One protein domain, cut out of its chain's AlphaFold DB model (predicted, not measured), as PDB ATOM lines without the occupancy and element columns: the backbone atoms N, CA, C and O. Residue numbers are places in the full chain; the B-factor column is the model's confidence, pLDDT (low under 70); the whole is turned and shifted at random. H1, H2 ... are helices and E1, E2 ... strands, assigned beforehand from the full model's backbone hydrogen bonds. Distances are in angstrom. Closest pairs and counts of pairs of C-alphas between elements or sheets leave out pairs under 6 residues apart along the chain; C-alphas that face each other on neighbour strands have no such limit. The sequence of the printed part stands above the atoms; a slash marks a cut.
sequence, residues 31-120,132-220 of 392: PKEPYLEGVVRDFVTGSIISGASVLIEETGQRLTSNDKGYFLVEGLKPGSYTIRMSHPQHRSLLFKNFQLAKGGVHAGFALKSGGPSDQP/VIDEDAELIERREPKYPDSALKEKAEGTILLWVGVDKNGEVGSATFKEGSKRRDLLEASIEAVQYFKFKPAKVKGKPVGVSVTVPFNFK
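What this domain is: This is residues 31 to 120 and 132 to 220 of the 392 residues of the protein "TonB_C domain-containing protein" of Bacteroidetes bacterium (UniProt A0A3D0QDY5). The model has two lobes packed together: a small sandwich of two strongly twisted sheets, E3 E2 E5 E6 and E4 E1 E7, and a twisted sheet E10 E9 E14 with H2 slantwise over one face. E6 and E7 of the sandwich pack on the second lobe, where the short pairs E8 with E11 and E12 with E13 lie towards one end and H1 at the other. The printed part has 179 residues with two named helices and 14 named strands, in the order E1 to E8, H1, E9, E10, H2, E11 to E14; of the 101 residues in named elements strands hold 85 and helices 16, and the class is mostly strand. The sheet E4 E1 E7 is mixed and the others are antiparallel. The whole is compact, with a radius of gyration of the C-alphas of 16.3 A and spans of 47 by 44 by 29 A.

Where its parts are: E1, residues 36 to 42, begins at C-alpha 36 (192.784, 151.433, 193.184). E2 is 53 to 56, E3 62 to 64, E4 70 to 73, E5 79 to 87 with 25.7 A, E6 90 to 100 with 25.2 A, and E7 105 to 111. E6 bends by 74 degrees at residue 97. E8 is 138 to 141, H1 149 to 153, E9 158 to 166 with 24.3 A, E10 172 to 180 with 20.5 A, and H2 184 to 194 with 15.4 A. E11 is 198 to 200, E12 202 to 204, E13 207 to 209, and E14, 211 to 219 with 25.6 A, ends at C-alpha 219 (171.904, 136.745, 180.212).

How they stand to each other: Three sheets form a stack, face to face in turn: E3 E2 E5 E6 faces E4 E1 E7, strands at 25 degrees, and E10 E9 E14, strands at 62 degrees. E1 and E7 are parallel, N 37 to O 105 at 3.0 A; E4 and E1 are antiparallel, N 38 to O 71 at 3.0 A. In the hairpin E5 and E6, N 85 and O 93 are 2.8 A apart. The closest C-alphas of E7 and E10 are those of Ala 110 and Ser 174, 5.4 A. In E9 and E14, antiparallel, N 162 and O 215 are 2.9 A apart. H2 is on one face of E10 E9 E14, two layers, at a height over the sheet of 7.6 A. H1 and H2 only just touch, with 3 pairs of C-alphas within 8 A, the closest Ala 151 and Asp 185 at 6.8 A. In both helices every O i to N i+4 pair is within hydrogen-bond range.

The domain as a whole: The C-alphas farthest apart are those of Lys 153 and Lys 205, 50.1 A. Residues 121 to 131 are not printed, and C-alphas 120 and 132 are 17.3 A apart. Of the links that are printed whole, none is long. The mean pLDDT of the printed part is 70.9, with 71 residues under 70, among them 93 to 120 and 132 to 137.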
ATOM      1  N   PRO A  31     201.768 149.234 189.120       61.03
ATOM      2  CA  PRO A  31     202.251 149.346 190.489       61.03
ATOM      3  C   PRO A  31     202.422 147.967 191.136       61.03
ATOM      4  O   PRO A  31     201.593 147.070 190.956       61.03
ATOM      5  N   LYS A  32     203.518 147.790 191.882       59.00
ATOM      6  CA  LYS A  32     203.823 146.536 192.599       59.00
ATOM      7  C   LYS A  32     202.999 146.368 193.878       59.00
ATOM      8  O   LYS A  32     202.820 145.244 194.341       59.00
ATOM      9  N   GLU A  33     202.521 147.467 194.448       71.88
ATOM     10  CA  GLU A  33     201.657 147.479 195.630       71.88
ATOM     11  C   GLU A  33     200.183 147.496 195.217       71.88
ATOM     12  O   GLU A  33     199.886 147.969 194.123       71.88
ATOM     13  N   PRO A  34     199.239 147.007 196.043       76.31
ATOM     14  CA  PRO A  34     197.825 147.086 195.708       76.31
ATOM     15  C   PRO A  34     197.388 148.541 195.511       76.31
ATOM     16  O   PRO A  34     197.638 149.416 196.342       76.31
ATOM     17  N   TYR A  35     196.710 148.779 194.394       75.81
ATOM     18  CA  TYR A  35     196.267 150.098 193.963       75.81
ATOM     19  C   TYR A  35     194.787 150.076 193.591       75.81
ATOM     20  O   TYR A  35     194.249 149.049 193.178       75.81
ATOM     21  N   LEU A  36     194.121 151.213 193.713       77.00
ATOM     22  CA  LEU A  36     192.784 151.433 193.184       77.00
ATOM     23  C   LEU A  36     192.880 152.454 192.059       77.00
ATOM     24  O   LEU A  36     193.251 153.597 192.297       77.00
ATOM     25  N   GLU A  37     192.499 152.074 190.850       77.94
ATOM     26  CA  GLU A  37     192.436 153.004 189.726       77.94
ATOM     27  C   GLU A  37     191.072 152.988 189.052       77.94
ATOM     28  O   GLU A  37     190.302 152.028 189.159       77.94
ATOM     29  N   GLY A  38     190.776 154.062 188.330       71.06
ATOM     30  CA  GLY A  38     189.491 154.191 187.676       71.06
ATOM     31  C   GLY A  38     189.338 155.435 186.831       71.06
ATOM     32  O   GLY A  38     190.191 156.318 186.819       71.06
ATOM     33  N   VAL A  39     188.209 155.503 186.130       69.81
ATOM     34  CA  VAL A  39     187.768 156.705 185.416       69.81
ATOM     35  C   VAL A  39     186.423 157.144 185.971       69.81
ATOM     36  O   VAL A  39     185.514 156.322 186.110       69.81
ATOM     37  N   VAL A  40     186.299 158.436 186.262       73.38
ATOM     38  CA  VAL A  40     185.070 159.082 186.717       73.38
ATOM     39  C   VAL A  40     184.316 159.643 185.517       73.38
ATOM     40  O   VAL A  40     184.877 160.390 184.710       73.38
ATOM     41  N   ARG A  41     183.044 159.271 185.379       66.81
ATOM     42  CA  ARG A  41     182.182 159.691 184.269       66.81
ATOM     43  C   ARG A  41     180.825 160.166 184.755       66.81
ATOM     44  O   ARG A  41     180.357 159.748 185.810       66.81
ATOM     45  N   ASP A  42     180.181 161.009 183.967       70.44
ATOM     46  CA  ASP A  42     178.796 161.379 184.192       70.44
ATOM     47  C   ASP A  42     177.895 160.195 183.834       70.44
ATOM     48  O   ASP A  42     178.010 159.594 182.766       70.44
ATOM     49  N   PHE A  43     177.004 159.843 184.754       62.38
ATOM     50  CA  PHE A  43     176.157 158.659 184.664       62.38
ATOM     51  C   PHE A  43     175.135 158.733 183.525       62.38
ATOM     52  O   PHE A  43     174.736 157.697 182.997       62.38
ATOM     53  N   VAL A  44     174.700 159.942 183.156       53.19
ATOM     54  CA  VAL A  44     173.641 160.157 182.162       53.19
ATOM     55  C   VAL A  44     174.227 160.273 180.759       53.19
ATOM     56  O   VAL A  44     173.727 159.679 179.812       53.19
ATOM     57  N   THR A  45     175.291 161.055 180.619       55.44
ATOM     58  CA  THR A  45     175.901 161.411 179.333       55.44
ATOM     59  C   THR A  45     177.101 160.538 178.976       55.44
ATOM     60  O   THR A  45     177.539 160.546 177.829       55.44
ATOM     61  N   GLY A  46     177.674 159.815 179.942       53.50
ATOM     62  CA  GLY A  46     178.916 159.055 179.774       53.50
ATOM     63  C   GLY A  46     180.176 159.922 179.646       53.50
ATOM     64  O   GLY A  46     181.275 159.380 179.463       53.50
ATOM     65  N   SER A  47     180.027 161.249 179.736       69.25
ATOM     66  CA  SER A  47     181.111 162.223 179.597       69.25
ATOM     67  C   SER A  47     182.141 162.062 180.706       69.25
ATOM     68  O   SER A  47     181.820 161.676 181.825       69.25
ATOM     69  N   ILE A  48     183.395 162.371 180.402       76.06
ATOM     70  CA  ILE A  48     184.482 162.336 181.380       76.06
ATOM     71  C   ILE A  48     184.264 163.430 182.434       76.06
ATOM     72  O   ILE A  48     183.990 164.574 182.080       76.06
ATOM     73  N   ILE A  49     184.433 163.089 183.714       76.44
ATOM     74  CA  ILE A  49     184.436 164.061 184.814       76.44
ATOM     75  C   ILE A  49     185.883 164.281 185.266       76.44
ATOM     76  O   ILE A  49     186.450 163.461 185.995       76.44
ATOM     77  N   SER A  50     186.467 165.402 184.841       86.00
ATOM     78  CA  SER A  50     187.712 165.933 185.412       86.00
ATOM     79  C   SER A  50     187.428 166.612 186.754       86.00
ATOM     80  O   SER A  50     186.323 167.102 186.975       86.00
ATOM     81  N   GLY A  51     188.396 166.634 187.669       84.69
ATOM     82  CA  GLY A  51     188.251 167.355 188.934       84.69
ATOM     83  C   GLY A  51     187.366 166.656 189.975       84.69
ATOM     84  O   GLY A  51     186.995 167.265 190.978       84.69
ATOM     85  N   ALA A  52     187.005 165.386 189.774       83.88
ATOM     86  CA  ALA A  52     186.257 164.619 190.764       83.88
ATOM     87  C   ALA A  52     187.172 164.234 191.931       83.88
ATOM     88  O   ALA A  52     188.193 163.576 191.746       83.88
ATOM     89  N   SER A  53     186.788 164.618 193.142       85.69
ATOM     90  CA  SER A  53     187.494 164.269 194.368       85.69
ATOM     91  C   SER A  53     187.189 162.825 194.752       85.69
ATOM     92  O   SER A  53     186.027 162.478 194.955       85.69
ATOM     93  N   VAL A  54     188.234 162.025 194.944       87.81
ATOM     94  CA  VAL A  54     188.202 160.641 195.428       87.81
ATOM     95  C   VAL A  54     188.849 160.608 196.809       87.81
ATOM     96  O   VAL A  54     190.026 160.922 196.939       87.81
ATOM     97  N   LEU A  55     188.078 160.279 197.840       86.00
ATOM     98  CA  LEU A  55     188.530 160.154 199.225       86.00
ATOM     99  C   LEU A  55     188.383 158.697 199.669       86.00
ATOM    100  O   LEU A  55     187.296 158.135 199.562       86.00
ATOM    101  N   ILE A  56     189.454 158.105 200.185       88.00
ATOM    102  CA  ILE A  56     189.423 156.814 200.876       88.00
ATOM    103  C   ILE A  56     189.270 157.109 202.368       88.00
ATOM    104  O   ILE A  56     190.190 157.650 202.978       88.00
ATOM    105  N   GLU A  57     188.108 156.820 202.950       82.25
ATOM    106  CA  GLU A  57     187.774 157.249 204.318       82.25
ATOM    107  C   GLU A  57     188.726 156.641 205.357       82.25
ATOM    108  O   GLU A  57     189.180 157.341 206.257       82.25
ATOM    109  N   GLU A  58     189.088 155.363 205.212       83.62
ATOM    110  CA  GLU A  58     189.914 154.647 206.192       83.62
ATOM    111  C   GLU A  58     191.375 155.109 206.201       83.62
ATOM    112  O   GLU A  58     192.041 155.017 207.230       83.62
ATOM    113  N   THR A  59     191.895 155.590 205.068       86.38
ATOM    114  CA  THR A  59     193.282 156.081 204.973       86.38
ATOM    115  C   THR A  59     193.372 157.604 205.005       86.38
ATOM    116  O   THR A  59     194.464 158.148 205.158       86.38
ATOM    117  N   GLY A  60     192.250 158.306 204.819       84.38
ATOM    118  CA  GLY A  60     192.196 159.754 204.626       84.38
ATOM    119  C   GLY A  60     192.801 160.234 203.302       84.38
ATOM    120  O   GLY A  60     192.863 161.442 203.066       84.38
ATOM    121  N   GLN A  61     193.258 159.330 202.424       86.44
ATOM    122  CA  GLN A  61     193.874 159.707 201.154       86.44
ATOM    123  C   GLN A  61     192.840 160.360 200.240       86.44
ATOM    124  O   GLN A  61     191.814 159.762 199.914       86.44
ATOM    125  N   ARG A  62     193.137 161.588 199.803       89.94
ATOM    126  CA  ARG A  62     192.290 162.369 198.904       89.94
ATOM    127  C   ARG A  62     193.034 162.706 197.623       89.94
ATOM    128  O   ARG A  62     194.125 163.264 197.659       89.94
ATOM    129  N   LEU A  63     192.407 162.398 196.497       91.31
ATOM    130  CA  LEU A  63     192.936 162.605 195.155       91.31
ATOM    131  C   LEU A  63     191.877 163.271 194.285       91.31
ATOM    132  O   LEU A  63     190.697 163.302 194.636       91.31
ATOM    133  N   THR A  64     192.299 163.781 193.136       88.06
ATOM    134  CA  THR A  64     191.389 164.392 192.166       88.06
ATOM    135  C   THR A  64     191.588 163.730 190.812       88.06
ATOM    136  O   THR A  64     192.727 163.478 190.420       88.06
ATOM    137  N   SER A  65     190.500 163.424 190.106       84.50
ATOM    138  CA  SER A  65     190.587 162.889 188.751       84.50
ATOM    139  C   SER A  65     191.225 163.909 187.805       84.50
ATOM    140  O   SER A  65     190.983 165.113 187.911       84.50
ATOM    141  N   ASN A  66     192.054 163.424 186.881       81.31
ATOM    142  CA  ASN A  66     192.722 164.260 185.882       81.31
ATOM    143  C   ASN A  66     191.773 164.676 184.741       81.31
ATOM    144  O   ASN A  66     190.596 164.324 184.734       81.31
ATOM    145  N   ASP A  67     192.299 165.351 183.716       81.38
ATOM    146  CA  ASP A  67     191.520 165.821 182.554       81.38
ATOM    147  C   ASP A  67     190.870 164.705 181.722       81.38
ATOM    148  O   ASP A  67     189.934 164.945 180.961       81.38
ATOM    149  N   LYS A  68     191.334 163.463 181.883       73.19
ATOM    150  CA  LYS A  68     190.729 162.256 181.299       73.19
ATOM    151  C   LYS A  68     189.796 161.540 182.282       73.19
ATOM    152  O   LYS A  68     189.368 160.420 182.014       73.19
ATOM    153  N   GLY A  69     189.486 162.175 183.411       68.19
ATOM    154  CA  GLY A  69     188.691 161.645 184.514       68.19
ATOM    155  C   GLY A  69     189.355 160.479 185.230       68.19
ATOM    156  O   GLY A  69     188.707 159.821 186.037       68.19
ATOM    157  N   TYR A  70     190.625 160.202 184.946       76.44
ATOM    158  CA  TYR A  70     191.351 159.084 185.522       76.44
ATOM    159  C   TYR A  70     191.902 159.440 186.900       76.44
ATOM    160  O   TYR A  70     192.361 160.563 187.123       76.44
ATOM    161  N   PHE A  71     191.893 158.469 187.805       83.06
ATOM    162  CA  PHE A  71     192.545 158.549 189.103       83.06
ATOM    163  C   PHE A  71     193.265 157.233 189.419       83.06
ATOM    164  O   PHE A  71     192.865 156.166 188.950       83.06
ATOM    165  N   LEU A  72     194.305 157.332 190.244       84.25
ATOM    166  CA  LEU A  72     195.107 156.217 190.733       84.25
ATOM    167  C   LEU A  72     195.421 156.459 192.210       84.25
ATOM    168  O   LEU A  72     195.952 157.509 192.566       84.25
ATOM    169  N   VAL A  73     195.071 155.495 193.052       85.25
ATOM    170  CA  VAL A  73     195.380 155.455 194.480       85.25
ATOM    171  C   VAL A  73     196.347 154.306 194.712       85.25
ATOM    172  O   VAL A  73     196.003 153.155 194.456       85.25
ATOM    173  N   GLU A  74     197.545 154.603 195.194       86.06
ATOM    174  CA  GLU A  74     198.597 153.613 195.452       86.06
ATOM    175  C   GLU A  74     198.818 153.419 196.957       86.06
ATOM    176  O   GLU A  74     198.349 154.207 197.785       86.06
ATOM    177  N   GLY A  75     199.545 152.360 197.320       84.31
ATOM    178  CA  GLY A  75     199.924 152.093 198.711       84.31
ATOM    179  C   GLY A  75     198.770 151.623 199.594       84.31
ATOM    180  O   GLY A  75     198.827 151.743 200.820       84.31
ATOM    181  N   LEU A  76     197.707 151.086 198.996       84.00
ATOM    182  CA  LEU A  76     196.597 150.521 199.748       84.00
ATOM    183  C   LEU A  76     196.925 149.082 200.157       84.00
ATOM    184  O   LEU A  76     197.505 148.300 199.406       84.00
ATOM    185  N   LYS A  77     196.517 148.688 201.363       84.88
ATOM    186  CA  LYS A  77     196.578 147.279 201.780       84.88
ATOM    187  C   LYS A  77     195.366 146.527 201.227       84.88
ATOM    188  O   LYS A  77     194.302 147.130 201.107       84.88
ATOM    189  N   PRO A  78     195.457 145.221 200.931       77.81
ATOM    190  CA  PRO A  78     194.272 144.439 200.591       77.81
ATOM    191  C   PRO A  78     193.278 144.478 201.757       77.81
ATOM    192  O   PRO A  78     193.683 144.310 202.908       77.81
ATOM    193  N   GLY A  79     191.999 144.709 201.477       69.19
ATOM    194  CA  GLY A  79     191.003 144.934 202.521       69.19
ATOM    195  C   GLY A  79     189.730 145.593 202.006       69.19
ATOM    196  O   GLY A  79     189.540 145.743 200.801       69.19
ATOM    197  N   SER A  80     188.855 145.968 202.935       71.25
ATOM    198  CA  SER A  80     187.597 146.646 202.633       71.25
ATOM    199  C   SER A  80     187.737 148.144 202.873       71.25
ATOM    200  O   SER A  80     188.257 148.535 203.916       71.25
ATOM    201  N   TYR A  81     187.276 148.957 201.925       74.94
ATOM    202  CA  TYR A  81     187.365 150.414 201.982       74.94
ATOM    203  C   TYR A  81     186.022 151.087 201.721       74.94
ATOM    204  O   TYR A  81     185.154 150.564 201.016       74.94
ATOM    205  N   THR A  82     185.895 152.300 202.235       74.12
ATOM    206  CA  THR A  82     184.821 153.234 201.964       74.12
ATOM    207  C   THR A  82     185.371 154.350 201.092       74.12
ATOM    208  O   THR A  82     186.231 155.128 201.501       74.12
ATOM    209  N   ILE A  83     184.867 154.438 199.866       78.31
ATOM    210  CA  ILE A  83     185.320 155.429 198.890       78.31
ATOM    211  C   ILE A  83     184.249 156.507 198.781       78.31
ATOM    212  O   ILE A  83     183.119 156.221 198.385       78.31
ATOM    213  N   ARG A  84     184.589 157.757 199.087       78.38
ATOM    214  CA  ARG A  84     183.732 158.912 198.821       78.38
ATOM    215  C   ARG A  84     184.174 159.599 197.539       78.38
ATOM    216  O   ARG A  84     185.303 160.065 197.423       78.38
ATOM    217  N   MET A  85     183.251 159.721 196.596       79.31
ATOM    218  CA  MET A  85     183.441 160.495 195.376       79.31
ATOM    219  C   MET A  85     182.567 161.737 195.393       79.31
ATOM    220  O   MET A  85     181.387 161.665 195.727       79.31
ATOM    221  N   SER A  86     183.133 162.880 195.021       79.00
ATOM    222  CA  SER A  86     182.411 164.154 194.979       79.00
ATOM    223  C   SER A  86     182.888 165.024 193.822       79.00
ATOM    224  O   SER A  86     184.064 165.014 193.470       79.00
ATOM    225  N   HIS A  87     181.976 165.785 193.221       83.00
ATOM    226  CA  HIS A  87     182.288 166.778 192.196       83.00
ATOM    227  C   HIS A  87     181.299 167.949 192.322       83.00
ATOM    228  O   HIS A  87     180.126 167.692 192.579       83.00
ATOM    229  N   PRO A  88     181.696 169.217 192.107       73.31
ATOM    230  CA  PRO A  88     180.815 170.373 192.328       73.31
ATOM    231  C   PRO A  88     179.476 170.324 191.572       73.31
ATOM    232  O   PRO A  88     178.459 170.792 192.068       73.31
ATOM    233  N   GLN A  89     179.472 169.750 190.370       71.38
ATOM    234  CA  GLN A  89     178.290 169.654 189.497       71.38
ATOM    235  C   GLN A  89     177.569 168.291 189.534       71.38
ATOM    236  O   GLN A  89     176.567 168.117 188.839       71.38
ATOM    237  N   HIS A  90     178.064 167.330 190.322       77.19
ATOM    238  CA  HIS A  90     177.508 165.974 190.381       77.19
ATOM    239  C   HIS A  90     177.205 165.558 191.822       77.19
ATOM    240  O   HIS A  90     177.828 166.026 192.779       77.19
ATOM    241  N   ARG A  91     176.271 164.621 191.982       67.38
ATOM    242  CA  ARG A  91     175.914 164.083 193.293       67.38
ATOM    243  C   ARG A  91     177.113 163.351 193.890       67.38
ATOM    244  O   ARG A  91     177.760 162.548 193.216       67.38
ATOM    245  N   SER A  92     177.384 163.613 195.167       71.12
ATOM    246  CA  SER A  92     178.420 162.890 195.905       71.12
ATOM    247  C   SER A  92     177.937 161.483 196.236       71.12
ATOM    248  O   SER A  92     176.779 161.290 196.610       71.12
ATOM    249  N   LEU A  93     178.823 160.500 196.114       66.38
ATOM    250  CA  LEU A  93     178.529 159.092 196.351       66.38
ATOM    251  C   LEU A  93     179.514 158.503 197.345       66.38
ATOM    252  O   LEU A  93     180.676 158.902 197.402       66.38
ATOM    253  N   LEU A  94     179.029 157.541 198.120       62.75
ATOM    254  CA  LEU A  94     179.805 156.854 199.137       62.75
ATOM    255  C   LEU A  94     179.674 155.345 198.910       62.75
ATOM    256  O   LEU A  94     178.596 154.768 199.047       62.75
ATOM    257  N   PHE A  95     180.775 154.722 198.511       65.25
ATOM    258  CA  PHE A  95     180.880 153.306 198.191       65.25
ATOM    259  C   PHE A  95     181.434 152.575 199.407       65.25
ATOM    260  O   PHE A  95     182.639 152.592 199.632       65.25
ATOM    261  N   LYS A  96     180.557 151.962 200.205       65.44
ATOM    262  CA  LYS A  96     180.957 151.164 201.373       65.44
ATOM    263  C   LYS A  96     181.397 149.764 200.963       65.44
ATOM    264  O   LYS A  96     180.888 149.215 199.986       65.44
ATOM    265  N   ASN A  97     182.257 149.165 201.782       56.31
ATOM    266  CA  ASN A  97     182.699 147.774 201.676       56.31
ATOM    267  C   ASN A  97     183.366 147.410 200.336       56.31
ATOM    268  O   ASN A  97     183.270 146.267 199.875       56.31
ATOM    269  N   PHE A  98     184.042 148.366 199.696       65.50
ATOM    270  CA  PHE A  98     184.768 148.142 198.454       65.50
ATOM    271  C   PHE A  98     185.964 147.217 198.706       65.50
ATOM    272  O   PHE A  98     186.872 147.556 199.461       65.50
ATOM    273  N   GLN A  99     185.960 146.037 198.087       66.06
ATOM    274  CA  GLN A  99     186.994 145.023 198.300       66.06
ATOM    275  C   GLN A  99     188.206 145.267 197.399       66.06
ATOM    276  O   GLN A  99     188.102 145.193 196.174       66.06
ATOM    277  N   LEU A 100     189.367 145.499 198.008       64.50
ATOM    278  CA  LEU A 100     190.642 145.645 197.321       64.50
ATOM    279  C   LEU A 100     191.466 144.354 197.408       64.50
ATOM    280  O   LEU A 100     191.825 143.895 198.494       64.50
ATOM    281  N   ALA A 101     191.800 143.782 196.250       66.75
ATOM    282  CA  ALA A 101     192.631 142.583 196.135       66.75
ATOM    283  C   ALA A 101     194.137 142.912 196.061       66.75
ATOM    284  O   ALA A 101     194.531 144.022 195.716       66.75
ATOM    285  N   LYS A 102     194.999 141.911 196.308       60.06
ATOM    286  CA  LYS A 102     196.476 142.041 196.294       60.06
ATOM    287  C   LYS A 102     197.087 142.602 194.998       60.06
ATOM    288  O   LYS A 102     198.195 143.112 195.058       60.06
ATOM    289  N   GLY A 103     196.409 142.487 193.854       56.19
ATOM    290  CA  GLY A 103     196.910 142.933 192.543       56.19
ATOM    291  C   GLY A 103     196.399 144.302 192.085       56.19
ATOM    292  O   GLY A 103     196.598 144.654 190.923       56.19
ATOM    293  N   GLY A 104     195.708 145.024 192.971       57.34
ATOM    294  CA  GLY A 104     194.979 146.242 192.641       57.34
ATOM    295  C   GLY A 104     193.636 145.977 191.953       57.34
ATOM    296  O   GLY A 104     193.333 144.858 191.530       57.34
ATOM    297  N   VAL A 105     192.792 147.005 191.894       59.31
ATOM    298  CA  VAL A 105     191.449 146.957 191.305       59.31
ATOM    299  C   VAL A 105     191.286 148.107 190.320       59.31
ATOM    300  O   VAL A 105     191.538 149.261 190.654       59.31
ATOM    301  N   HIS A 106     190.816 147.776 189.116       51.75
ATOM    302  CA  HIS A 106     190.370 148.746 188.124       51.75
ATOM    303  C   HIS A 106     188.846 148.873 188.201       51.75
ATOM    304  O   HIS A 106     188.134 147.903 187.932       51.75
ATOM    305  N   ALA A 107     188.336 150.049 188.561       54.69
ATOM    306  CA  ALA A 107     186.908 150.298 188.718       54.69
ATOM    307  C   ALA A 107     186.469 151.553 187.949       54.69
ATOM    308  O   ALA A 107     187.043 152.628 188.077       54.69
ATOM    309  N   GLY A 108     185.422 151.428 187.133       49.44
ATOM    310  CA  GLY A 108     184.758 152.584 186.529       49.44
ATOM    311  C   GLY A 108     183.751 153.162 187.514       49.44
ATOM    312  O   GLY A 108     182.928 152.410 188.029       49.44
ATOM    313  N   PHE A 109     183.794 154.470 187.763       63.44
ATOM    314  CA  PHE A 109     182.861 155.142 188.665       63.44
ATOM    315  C   PHE A 109     182.020 156.146 187.888       63.44
ATOM    316  O   PHE A 109     182.544 156.958 187.126       63.44
ATOM    317  N   ALA A 110     180.708 156.102 188.088       52.94
ATOM    318  CA  ALA A 110     179.780 157.009 187.432       52.94
ATOM    319  C   ALA A 110     179.060 157.873 188.474       52.94
ATOM    320  O   ALA A 110     178.501 157.331 189.428       52.94
ATOM    321  N   LEU A 111     179.092 159.197 188.298       60.72
ATOM    322  CA  LEU A 111     178.395 160.172 189.141       60.72
ATOM    323  C   LEU A 111     177.222 160.771 188.368       60.72
ATOM    324  O   LEU A 111     177.369 161.161 187.214       60.72
ATOM    325  N   LYS A 112     176.051 160.875 188.993       61.53
ATOM    326  CA  LYS A 112     174.872 161.489 188.367       61.53
ATOM    327  C   LYS A 112     174.936 163.016 188.461       61.53
ATOM    328  O   LYS A 112     175.129 163.552 189.552       61.53
ATOM    329  N   SER A 113     174.718 163.700 187.337       60.00
ATOM    330  CA  SER A 113     174.531 165.154 187.271       60.00
ATOM    331  C   SER A 113     173.432 165.660 188.215       60.00
ATOM    332  O   SER A 113     172.391 165.026 188.412       60.00
ATOM    333  N   GLY A 114     173.672 166.838 188.784       50.62
ATOM    334  CA  GLY A 114     172.887 167.447 189.856       50.62
ATOM    335  C   GLY A 114     173.867 167.841 190.950       50.62
ATOM    336  O   GLY A 114     174.632 166.981 191.361       50.62
ATOM    337  N   GLY A 115     173.898 169.125 191.330       46.47
ATOM    338  CA  GLY A 115     174.928 169.741 192.186       46.47
ATOM    339  C   GLY A 115     175.149 169.066 193.551       46.47
ATOM    340  O   GLY A 115     174.647 167.965 193.781       46.47
ATOM    341  N   PRO A 116     175.877 169.700 194.490       42.56
ATOM    342  CA  PRO A 116     176.202 169.085 195.772       42.56
ATOM    343  C   PRO A 116     174.896 168.711 196.476       42.56
ATOM    344  O   PRO A 116     174.171 169.566 196.971       42.56
ATOM    345  N   SER A 117     174.526 167.432 196.439       42.22
ATOM    346  CA  SER A 117     173.375 166.965 197.186       42.22
ATOM    347  C   SER A 117     173.820 166.926 198.632       42.22
ATOM    348  O   SER A 117     174.771 166.193 198.921       42.22
ATOM    349  N   ASP A 118     173.140 167.666 199.504       40.44
ATOM    350  CA  ASP A 118     173.271 167.579 200.957       40.44
ATOM    351  C   ASP A 118     173.048 166.123 201.410       40.44
ATOM    352  O   ASP A 118     171.943 165.675 201.753       40.44
ATOM    353  N   GLN A 119     174.113 165.330 201.345       41.66
ATOM    354  CA  GLN A 119     174.328 164.238 202.264       41.66
ATOM    355  C   GLN A 119     174.637 164.916 203.596       41.66
ATOM    356  O   GLN A 119     175.503 165.792 203.629       41.66
ATOM    357  N   PRO A 120     173.955 164.561 204.692       31.06
ATOM    358  CA  PRO A 120     174.382 165.046 205.983       31.06
ATOM    359  C   PRO A 120     175.814 164.552 206.209       31.06
ATOM    360  O   PRO A 120     176.065 163.352 206.326       31.06
ATOM    361  N   VAL A 132     174.578 150.081 212.595       40.34
ATOM    362  CA  VAL A 132     173.505 149.088 212.495       40.34
ATOM    363  C   VAL A 132     172.471 149.636 211.515       40.34
ATOM    364  O   VAL A 132     171.912 150.713 211.726       40.34
ATOM    365  N   ILE A 133     172.304 148.942 210.392       47.94
ATOM    366  CA  ILE A 133     171.232 149.211 209.438       47.94
ATOM    367  C   ILE A 133     169.954 148.658 210.066       47.94
ATOM    368  O   ILE A 133     169.889 147.473 210.378       47.94
ATOM    369  N   ASP A 134     168.968 149.527 210.285       54.34
ATOM    370  CA  ASP A 134     167.676 149.124 210.850       54.34
ATOM    371  C   ASP A 134     166.779 148.513 209.764       54.34
ATOM    372  O   ASP A 134     166.027 147.578 210.023       54.34
ATOM    373  N   GLU A 135     166.853 149.062 208.546       61.09
ATOM    374  CA  GLU A 135     166.127 148.589 207.363       61.09
ATOM    375  C   GLU A 135     167.070 148.589 206.155       61.09
ATOM    376  O   GLU A 135     167.685 149.616 205.856       61.09
ATOM    377  N   ASP A 136     167.168 147.467 205.444       58.78
ATOM    378  CA  ASP A 136     167.949 147.364 204.209       58.78
ATOM    379  C   ASP A 136     167.264 148.071 203.027       58.78
ATOM    380  O   ASP A 136     166.077 148.400 203.061       58.78
ATOM    381  N   ALA A 137     168.022 148.312 201.953       65.56
ATOM    382  CA  ALA A 137     167.442 148.808 200.711       65.56
ATOM    383  C   ALA A 137     166.715 147.676 199.971       65.56
ATOM    384  O   ALA A 137     167.296 146.626 199.695       65.56
ATOM    385  N   GLU A 138     165.460 147.912 199.595       72.69
ATOM    386  CA  GLU A 138     164.600 146.910 198.953       72.69
ATOM    387  C   GLU A 138     164.318 147.304 197.502       72.69
ATOM    388  O   GLU A 138     164.000 148.454 197.213       72.69
ATOM    389  N   LEU A 139     164.427 146.364 196.562       71.38
ATOM    390  CA  LEU A 139     164.121 146.619 195.152       71.38
ATOM    391  C   LEU A 139     162.603 146.738 194.949       71.38
ATOM    392  O   LEU A 139     161.876 145.782 195.201       71.38
ATOM    393  N   ILE A 140     162.141 147.886 194.452       79.25
ATOM    394  CA  ILE A 140     160.725 148.155 194.150       79.25
ATOM    395  C   ILE A 140     160.440 147.878 192.673       79.25
ATOM    396  O   ILE A 140     159.486 147.182 192.338       79.25
ATOM    397  N   GLU A 141     161.276 148.417 191.785       74.81
ATOM    398  CA  GLU A 141     161.090 148.301 190.341       74.81
ATOM    399  C   GLU A 141     162.371 147.807 189.680       74.81
ATOM    400  O   GLU A 141     163.443 148.397 189.834       74.81
ATOM    401  N   ARG A 142     162.237 146.718 188.919       78.81
ATOM    402  CA  ARG A 142     163.308 146.093 188.147       78.81
ATOM    403  C   ARG A 142     163.015 146.239 186.660       78.81
ATOM    404  O   ARG A 142     161.945 145.843 186.203       78.81
ATOM    405  N   ARG A 143     163.993 146.721 185.895       75.81
ATOM    406  CA  ARG A 143     163.967 146.695 184.428       75.81
ATOM    407  C   ARG A 143     164.865 145.569 183.920       75.81
ATOM    408  O   ARG A 143     166.032 145.483 184.284       75.81
ATOM    409  N   GLU A 144     164.338 144.686 183.083       76.62
ATOM    410  CA  GLU A 144     165.186 143.658 182.473       76.62
ATOM    411  C   GLU A 144     166.107 144.288 181.412       76.62
ATOM    412  O   GLU A 144     165.668 145.180 180.677       76.62
ATOM    413  N   PRO A 145     167.387 143.876 181.334       76.94
ATOM    414  CA  PRO A 145     168.303 144.393 180.331       76.94
ATOM    415  C   PRO A 145     167.895 143.920 178.940       76.94
ATOM    416  O   PRO A 145     167.535 142.760 178.733       76.94
ATOM    417  N   LYS A 146     168.005 144.812 177.956       78.62
ATOM    418  CA  LYS A 146     167.865 144.419 176.556       78.62
ATOM    419  C   LYS A 146     169.057 143.540 176.176       78.62
ATOM    420  O   LYS A 146     170.203 143.927 176.391       78.62
ATOM    421  N   TYR A 147     168.797 142.370 175.599       78.69
ATOM    422  CA  TYR A 147     169.871 141.490 175.143       78.69
ATOM    423  C   TYR A 147     170.621 142.147 173.969       78.69
ATOM    424  O   TYR A 147     169.974 142.508 172.982       78.69
ATOM    425  N   PRO A 148     171.956 142.307 174.033       80.19
ATOM    426  CA  PRO A 148     172.715 142.891 172.931       80.19
ATOM    427  C   PRO A 148     172.661 142.033 171.665       80.19
ATOM    428  O   PRO A 148     172.875 140.821 171.724       80.19
ATOM    429  N   ASP A 149     172.476 142.659 170.502       81.00
ATOM    430  CA  ASP A 149     172.434 141.949 169.215       81.00
ATOM    431  C   ASP A 149     173.753 141.222 168.903       81.00
ATOM    432  O   ASP A 149     173.741 140.145 168.306       81.00
ATOM    433  N   SER A 150     174.897 141.784 169.318       80.38
ATOM    434  CA  SER A 150     176.214 141.139 169.203       80.38
ATOM    435  C   SER A 150     176.270 139.838 170.001       80.38
ATOM    436  O   SER A 150     176.637 138.795 169.463       80.38
ATOM    437  N   ALA A 151     175.817 139.881 171.256       80.06
ATOM    438  CA  ALA A 151     175.776 138.721 172.130       80.06
ATOM    439  C   ALA A 151     174.757 137.678 171.643       80.06
ATOM    440  O   ALA A 151     175.052 136.487 171.681       80.06
ATOM    441  N   LEU A 152     173.601 138.092 171.111       78.19
ATOM    442  CA  LEU A 152     172.624 137.178 170.504       78.19
ATOM    443  C   LEU A 152     173.198 136.442 169.284       78.19
ATOM    444  O   LEU A 152     173.051 135.225 169.174       78.19
ATOM    445  N   LYS A 153     173.866 137.160 168.370       80.62
ATOM    446  CA  LYS A 153     174.471 136.575 167.156       80.62
ATOM    447  C   LYS A 153     175.554 135.556 167.487       80.62
ATOM    448  O   LYS A 153     175.617 134.499 166.865       80.62
ATOM    449  N   GLU A 154     176.370 135.865 168.486       84.31
ATOM    450  CA  GLU A 154     177.442 134.990 168.967       84.31
ATOM    451  C   GLU A 154     176.947 133.906 169.928       84.31
ATOM    452  O   GLU A 154     177.740 133.082 170.378       84.31
ATOM    453  N   LYS A 155     175.645 133.893 170.244       80.00
ATOM    454  CA  LYS A 155     175.047 133.026 171.262       80.00
ATOM    455  C   LYS A 155     175.787 133.103 172.605       80.00
ATOM    456  O   LYS A 155     175.971 132.103 173.294       80.00
ATOM    457  N   ALA A 156     176.236 134.297 172.958       74.31
ATOM    458  CA  ALA A 156     176.990 134.538 174.165       74.31
ATOM    459  C   ALA A 156     176.052 134.745 175.351       74.31
ATOM    460  O   ALA A 156     175.185 135.617 175.318       74.31
ATOM    461  N   GLU A 157     176.277 133.980 176.411       76.31
ATOM    462  CA  GLU A 157     175.554 134.035 177.679       76.31
ATOM    463  C   GLU A 157     176.484 134.497 178.805       76.31
ATOM    464  O   GLU A 157     177.712 134.535 178.660       76.31
ATOM    465  N   GLY A 158     175.922 134.854 179.955       71.00
ATOM    466  CA  GLY A 158     176.730 135.207 181.111       71.00
ATOM    467  C   GLY A 158     175.944 135.815 182.260       71.00
ATOM    468  O   GLY A 158     174.847 136.337 182.094       71.00
ATOM    469  N   THR A 159     176.538 135.758 183.447       71.06
ATOM    470  CA  THR A 159     176.031 136.450 184.638       71.06
ATOM    471  C   THR A 159     176.919 137.645 184.940       71.06
ATOM    472  O   THR A 159     178.139 137.515 184.878       71.06
ATOM    473  N   ILE A 160     176.329 138.789 185.267       74.19
ATOM    474  CA  ILE A 160     177.025 140.013 185.662       74.19
ATOM    475  C   ILE A 160     176.486 140.456 187.011       74.19
ATOM    476  O   ILE A 160     175.281 140.608 187.189       74.19
ATOM    477  N   LEU A 161     177.386 140.660 187.964       63.62
ATOM    478  CA  LEU A 161     177.077 141.221 189.269       63.62
ATOM    479  C   LEU A 161     177.564 142.668 189.288       63.62
ATOM    480  O   LEU A 161     178.744 142.938 189.052       63.62
ATOM    481  N   LEU A 162     176.652 143.595 189.568       69.75
ATOM    482  CA  LEU A 162     176.963 145.011 189.734       69.75
ATOM    483  C   LEU A 162     176.874 145.403 191.207       69.75
ATOM    484  O   LEU A 162     175.942 144.995 191.900       69.75
ATOM    485  N   TRP A 163     177.806 146.229 191.669       69.25
ATOM    486  CA  TRP A 163     177.613 147.049 192.859       69.25
ATOM    487  C   TRP A 163     176.861 148.313 192.469       69.25
ATOM    488  O   TRP A 163     177.292 149.055 191.591       69.25
ATOM    489  N   VAL A 164     175.727 148.552 193.111       72.44
ATOM    490  CA  VAL A 164     174.805 149.634 192.780       72.44
ATOM    491  C   VAL A 164     174.660 150.532 193.995       72.44
ATOM    492  O   VAL A 164     174.192 150.090 195.042       72.44
ATOM    493  N   GLY A 165     175.061 151.793 193.862       64.38
ATOM    494  CA  GLY A 165     174.842 152.804 194.888       64.38
ATOM    495  C   GLY A 165     173.407 153.311 194.822       64.38
ATOM    496  O   GLY A 165     173.019 153.918 193.824       64.38
ATOM    497  N   VAL A 166     172.638 153.082 195.880       69.75
ATOM    498  CA  VAL A 166     171.272 153.584 196.061       69.75
ATOM    499  C   VAL A 166     171.324 154.785 197.001       69.75
ATOM    500  O   VAL A 166     171.936 154.709 198.065       69.75
ATOM    501  N   ASP A 167     170.712 155.904 196.617       67.00
ATOM    502  CA  ASP A 167     170.675 157.117 197.437       67.00
ATOM    503  C   ASP A 167     169.528 157.115 198.472       67.00
ATOM    504  O   ASP A 167     168.703 156.205 198.531       67.00
ATOM    505  N   LYS A 168     169.462 158.161 199.309       73.38
ATOM    506  CA  LYS A 168     168.427 158.322 200.352       73.38
ATOM    507  C   LYS A 168     166.994 158.439 199.809       73.38
ATOM    508  O   LYS A 168     166.051 158.329 200.584       73.38
ATOM    509  N   ASN A 169     166.832 158.687 198.510       73.81
ATOM    510  CA  ASN A 169     165.537 158.734 197.837       73.81
ATOM    511  C   ASN A 169     165.203 157.396 197.161       73.81
ATOM    512  O   ASN A 169     164.150 157.286 196.534       73.81
ATOM    513  N   GLY A 170     166.087 156.398 197.256       65.81
ATOM    514  CA  GLY A 170     165.902 155.119 196.589       65.81
ATOM    515  C   GLY A 170     166.245 155.141 195.098       65.81
ATOM    516  O   GLY A 170     165.862 154.230 194.361       65.81
ATOM    517  N   GLU A 171     166.944 156.177 194.621       78.12
ATOM    518  CA  GLU A 171     167.410 156.239 193.238       78.12
ATOM    519  C   GLU A 171     168.786 155.600 193.086       78.12
ATOM    520  O   GLU A 171     169.659 155.745 193.944       78.12
ATOM    521  N   VAL A 172     169.014 154.956 191.942       75.06
ATOM    522  CA  VAL A 172     170.352 154.510 191.556       75.06
ATOM    523  C   VAL A 172     171.219 155.725 191.212       75.06
ATOM    524  O   VAL A 172     170.908 156.498 190.302       75.06
ATOM    525  N   GLY A 173     172.302 155.896 191.968       61.62
ATOM    526  CA  GLY A 173     173.302 156.950 191.789       61.62
ATOM    527  C   GLY A 173     174.579 156.475 191.095       61.62
ATOM    528  O   GLY A 173     175.216 157.269 190.409       61.62
ATOM    529  N   SER A 174     174.935 155.196 191.241       58.94
ATOM    530  CA  SER A 174     176.082 154.568 190.575       58.94
ATOM    531  C   SER A 174     175.854 153.084 190.324       58.94
ATOM    532  O   SER A 174     175.095 152.428 191.035       58.94
ATOM    533  N   ALA A 175     176.562 152.548 189.334       68.25
ATOM    534  CA  ALA A 175     176.656 151.121 189.075       68.25
ATOM    535  C   ALA A 175     178.083 150.786 188.634       68.25
ATOM    536  O   ALA A 175     178.589 151.375 187.679       68.25
ATOM    537  N   THR A 176     178.736 149.864 189.331       65.19
ATOM    538  CA  THR A 176     180.106 149.431 189.047       65.19
ATOM    539  C   THR A 176     180.155 147.915 188.915       65.19
ATOM    540  O   THR A 176     179.385 147.187 189.543       65.19
ATOM    541  N   PHE A 177     181.033 147.417 188.048       72.06
ATOM    542  CA  PHE A 177     181.207 145.979 187.884       72.06
ATOM    543  C   PHE A 177     181.821 145.381 189.149       72.06
ATOM    544  O   PHE A 177     182.893 145.811 189.572       72.06
ATOM    545  N   LYS A 178     181.153 144.380 189.727       65.88
ATOM    546  CA  LYS A 178     181.698 143.581 190.822       65.88
ATOM    547  C   LYS A 178     182.438 142.373 190.260       65.88
ATOM    548  O   LYS A 178     183.638 142.231 190.460       65.88
ATOM    549  N   GLU A 179     181.719 141.499 189.558       59.88
ATOM    550  CA  GLU A 179     182.256 140.239 189.035       59.88
ATOM    551  C   GLU A 179     181.312 139.602 187.999       59.88
ATOM    552  O   GLU A 179     180.173 140.039 187.813       59.88
ATOM    553  N   GLY A 180     181.782 138.554 187.317       67.12
ATOM    554  CA  GLY A 180     181.012 137.809 186.319       67.12
ATOM    555  C   GLY A 180     181.592 137.887 184.905       67.12
ATOM    556  O   GLY A 180     182.807 137.997 184.718       67.12
ATOM    557  N   SER A 181     180.721 137.794 183.899       69.88
ATOM    558  CA  SER A 181     181.094 137.841 182.487       69.88
ATOM    559  C   SER A 181     181.777 139.164 182.159       69.88
ATOM    560  O   SER A 181     181.213 140.237 182.353       69.88
ATOM    561  N   LYS A 182     182.994 139.077 181.617       74.69
ATOM    562  CA  LYS A 182     183.782 140.238 181.169       74.69
ATOM    563  C   LYS A 182     183.394 140.703 179.763       74.69
ATOM    564  O   LYS A 182     184.067 141.557 179.187       74.69
ATOM    565  N   ARG A 183     182.337 140.121 179.185       81.06
ATOM    566  CA  ARG A 183     181.793 140.547 177.899       81.06
ATOM    567  C   ARG A 183     181.232 141.959 178.022       81.06
ATOM    568  O   ARG A 183     180.328 142.218 178.813       81.06
ATOM    569  N   ARG A 184     181.791 142.864 177.223       74.44
ATOM    570  CA  ARG A 184     181.496 144.295 177.285       74.44
ATOM    571  C   ARG A 184     180.039 144.612 176.955       74.44
ATOM    572  O   ARG A 184     179.431 145.412 177.650       74.44
ATOM    573  N   ASP A 185     179.501 143.969 175.927       73.38
ATOM    574  CA  ASP A 185     178.126 144.160 175.469       73.38
ATOM    575  C   ASP A 185     177.098 143.776 176.547       73.38
ATOM    576  O   ASP A 185     176.154 144.523 176.801       73.38
ATOM    577  N   LEU A 186     177.316 142.661 177.251       76.31
ATOM    578  CA  LEU A 186     176.477 142.251 178.382       76.31
ATOM    579  C   LEU A 186     176.599 143.217 179.575       76.31
ATOM    580  O   LEU A 186     175.603 143.526 180.238       76.31
ATOM    581  N   LEU A 187     177.813 143.700 179.862       76.75
ATOM    582  CA  LEU A 187     178.061 144.645 180.956       76.75
ATOM    583  C   LEU A 187     177.359 145.979 180.715       76.75
ATOM    584  O   LEU A 187     176.708 146.504 181.614       76.75
ATOM    585  N   GLU A 188     177.447 146.494 179.495       74.38
ATOM    586  CA  GLU A 188     176.802 147.738 179.090       74.38
ATOM    587  C   GLU A 188     175.277 147.643 179.204       74.38
ATOM    588  O   GLU A 188     174.666 148.480 179.865       74.38
ATOM    589  N   ALA A 189     174.678 146.559 178.702       74.06
ATOM    590  CA  ALA A 189     173.245 146.309 178.850       74.06
ATOM    591  C   ALA A 189     172.800 146.201 180.322       74.06
ATOM    592  O   ALA A 189     171.703 146.632 180.677       74.06
ATOM    593  N   SER A 190     173.651 145.650 181.194       79.69
ATOM    594  CA  SER A 190     173.381 145.573 182.637       79.69
ATOM    595  C   SER A 190     173.383 146.955 183.288       79.69
ATOM    596  O   SER A 190     172.491 147.278 184.072       79.69
ATOM    597  N   ILE A 191     174.380 147.780 182.955       79.38
ATOM    598  CA  ILE A 191     174.507 149.144 183.474       79.38
ATOM    599  C   ILE A 191     173.342 150.003 182.985       79.38
ATOM    600  O   ILE A 191     172.763 150.722 183.789       79.38
ATOM    601  N   GLU A 192     172.951 149.905 181.713       77.88
ATOM    602  CA  GLU A 192     171.815 150.651 181.157       77.88
ATOM    603  C   GLU A 192     170.496 150.274 181.847       77.88
ATOM    604  O   GLU A 192     169.708 151.141 182.222       77.88
ATOM    605  N   ALA A 193     170.263 148.982 182.076       77.38
ATOM    606  CA  ALA A 193     169.051 148.513 182.733       77.38
ATOM    607  C   ALA A 193     168.948 149.014 184.176       77.38
ATOM    608  O   ALA A 193     167.889 149.493 184.593       77.38
ATOM    609  N   VAL A 194     170.053 148.933 184.928       82.25
ATOM    610  CA  VAL A 194     170.059 149.253 186.357       82.25
ATOM    611  C   VAL A 194     169.804 150.733 186.637       82.25
ATOM    612  O   VAL A 194     169.306 151.062 187.708       82.25
ATOM    613  N   GLN A 195     170.049 151.627 185.672       78.50
ATOM    614  CA  GLN A 195     169.763 153.063 185.821       78.50
ATOM    615  C   GLN A 195     168.283 153.360 186.073       78.50
ATOM    616  O   GLN A 195     167.943 154.373 186.683       78.50
ATOM    617  N   TYR A 196     167.406 152.478 185.597       81.62
ATOM    618  CA  TYR A 196     165.961 152.629 185.712       81.62
ATOM    619  C   TYR A 196     165.382 151.905 186.924       81.62
ATOM    620  O   TYR A 196     164.165 151.881 187.086       81.62
ATOM    621  N   PHE A 197     166.221 151.301 187.768       81.50
ATOM    622  CA  PHE A 197     165.733 150.599 188.946       81.50
ATOM    623  C   PHE A 197     165.308 151.610 190.005       81.50
ATOM    624  O   PHE A 197     165.900 152.685 190.154       81.50
ATOM    625  N   LYS A 198     164.283 151.238 190.769       80.94
ATOM    626  CA  LYS A 198     163.820 151.996 191.929       80.94
ATOM    627  C   LYS A 198     163.916 151.129 193.166       80.94
ATOM    628  O   LYS A 198     163.539 149.958 193.138       80.94
ATOM    629  N   PHE A 199     164.404 151.720 194.243       80.62
ATOM    630  CA  PHE A 199     164.578 151.063 195.524       80.62
ATOM    631  C   PHE A 199     163.812 151.811 196.611       80.62
ATOM    632  O   PHE A 199     163.578 153.012 196.520       80.62
ATOM    633  N   LYS A 200     163.452 151.104 197.673       81.81
ATOM    634  CA  LYS A 200     163.197 151.696 198.977       81.81
ATOM    635  C   LYS A 200     164.572 151.953 199.609       81.81
ATOM    636  O   LYS A 200     165.389 151.030 199.618       81.81
ATOM    637  N   PRO A 201     164.878 153.170 200.089       73.75
ATOM    638  CA  PRO A 201     166.175 153.457 200.693       73.75
ATOM    639  C   PRO A 201     166.343 152.684 202.004       73.75
ATOM    640  O   PRO A 201     165.375 152.490 202.742       73.75
ATOM    641  N   ALA A 202     167.583 152.308 202.315       63.19
ATOM    642  CA  ALA A 202     167.921 151.761 203.622       63.19
ATOM    643  C   ALA A 202     167.747 152.824 204.715       63.19
ATOM    644  O   ALA A 202     167.851 154.026 204.442       63.19
ATOM    645  N   LYS A 203     167.535 152.405 205.964       70.06
ATOM    646  CA  LYS A 203     167.440 153.306 207.118       70.06
ATOM    647  C   LYS A 203     168.420 152.938 208.221       70.06
ATOM    648  O   LYS A 203     168.647 151.770 208.516       70.06
ATOM    649  N   VAL A 204     168.959 153.969 208.861       60.75
ATOM    650  CA  VAL A 204     169.767 153.878 210.083       60.75
ATOM    651  C   VAL A 204     169.182 154.857 211.091       60.75
ATOM    652  O   VAL A 204     169.027 156.044 210.792       60.75
ATOM    653  N   LYS A 205     168.835 154.372 212.282       70.69
ATOM    654  CA  LYS A 205     168.081 155.100 213.315       70.69
ATOM    655  C   LYS A 205     166.811 155.748 212.750       70.69
ATOM    656  O   LYS A 205     166.542 156.925 212.988       70.69
ATOM    657  N   GLY A 206     166.087 155.004 211.911       71.19
ATOM    658  CA  GLY A 206     164.875 155.464 211.219       71.19
ATOM    659  C   GLY A 206     165.074 156.547 210.144       71.19
ATOM    660  O   GLY A 206     164.091 156.975 209.537       71.19
ATOM    661  N   LYS A 207     166.308 156.993 209.862       63.12
ATOM    662  CA  LYS A 207     166.606 157.999 208.827       63.12
ATOM    663  C   LYS A 207     167.087 157.334 207.534       63.12
ATOM    664  O   LYS A 207     167.939 156.451 207.618       63.12
ATOM    665  N   PRO A 208     166.607 157.760 206.348       64.00
ATOM    666  CA  PRO A 208     167.032 157.181 205.080       64.00
ATOM    667  C   PRO A 208     168.499 157.509 204.784       64.00
ATOM    668  O   PRO A 208     168.929 158.663 204.874       64.00
ATOM    669  N   VAL A 209     169.259 156.488 204.401       57.88
ATOM    670  CA  VAL A 209     170.689 156.568 204.097       57.88
ATOM    671  C   VAL A 209     170.991 155.916 202.753       57.88
ATOM    672  O   VAL A 209     170.320 154.976 202.332       57.88
ATOM    673  N   GLY A 210     172.024 156.417 202.076       58.09
ATOM    674  CA  GLY A 210     172.532 155.771 200.870       58.09
ATOM    675  C   GLY A 210     173.344 154.519 201.209       58.09
ATOM    676  O   GLY A 210     174.143 154.529 202.150       58.09
ATOM    677  N   VAL A 211     173.148 153.449 200.440       55.31
ATOM    678  CA  VAL A 211     173.825 152.154 200.616       55.31
ATOM    679  C   VAL A 211     174.226 151.559 199.271       55.31
ATOM    680  O   VAL A 211     173.673 151.909 198.233       55.31
ATOM    681  N   SER A 212     175.197 150.647 199.288       59.88
ATOM    682  CA  SER A 212     175.588 149.875 198.108       59.88
ATOM    683  C   SER A 212     174.933 148.497 198.160       59.88
ATOM    684  O   SER A 212     175.063 147.798 199.164       59.88
ATOM    685  N   VAL A 213     174.246 148.098 197.090       59.38
ATOM    686  CA  VAL A 213     173.606 146.780 196.945       59.38
ATOM    687  C   VAL A 213     174.236 146.000 195.794       59.38
ATOM    688  O   VAL A 213     174.759 146.583 194.847       59.38
ATOM    689  N   THR A 214     174.206 144.668 195.853       68.31
ATOM    690  CA  THR A 214     174.669 143.825 194.737       68.31
ATOM    691  C   THR A 214     173.479 143.404 193.875       68.31
ATOM    692  O   THR A 214     172.547 142.788 194.386       68.31
ATOM    693  N   VAL A 215     173.517 143.686 192.570       73.00
ATOM    694  CA  VAL A 215     172.442 143.353 191.621       73.00
ATOM    695  C   VAL A 215     172.932 142.348 190.572       73.00
ATOM    696  O   VAL A 215     173.868 142.660 189.832       73.00
ATOM    697  N   PRO A 216     172.303 141.160 190.463       74.56
ATOM    698  CA  PRO A 216     172.604 140.189 189.417       74.56
ATOM    699  C   PRO A 216     171.826 140.445 188.117       74.56
ATOM    700  O   PRO A 216     170.609 140.673 188.121       74.56
ATOM    701  N   PHE A 217     172.529 140.290 186.997       73.88
ATOM    702  CA  PHE A 217     172.012 140.256 185.633       73.88
ATOM    703  C   PHE A 217     172.392 138.934 184.973       73.88
ATOM    704  O   PHE A 217     173.569 138.632 184.807       73.88
ATOM    705  N   ASN A 218     171.386 138.144 184.599       74.75
ATOM    706  CA  ASN A 218     171.572 136.813 184.028       74.75
ATOM    707  C   ASN A 218     171.152 136.827 182.556       74.75
ATOM    708  O   ASN A 218     169.959 136.758 182.260       74.75
ATOM    709  N   PHE A 219     172.123 136.881 181.648       75.12
ATOM    710  CA  PHE A 219     171.904 136.745 180.212       75.12
ATOM    711  C   PHE A 219     171.944 135.271 179.847       75.12
ATOM    712  O   PHE A 219     173.005 134.645 179.854       75.12
ATOM    713  N   LYS A 220     170.764 134.728 179.567       75.75
ATOM    714  CA  LYS A 220     170.584 133.389 179.017       75.75
ATOM    715  C   LYS A 220     169.778 133.508 177.740       75.75
ATOM    716  O   LYS A 220     168.786 134.240 177.709       75.75
TER     717      LYS A 220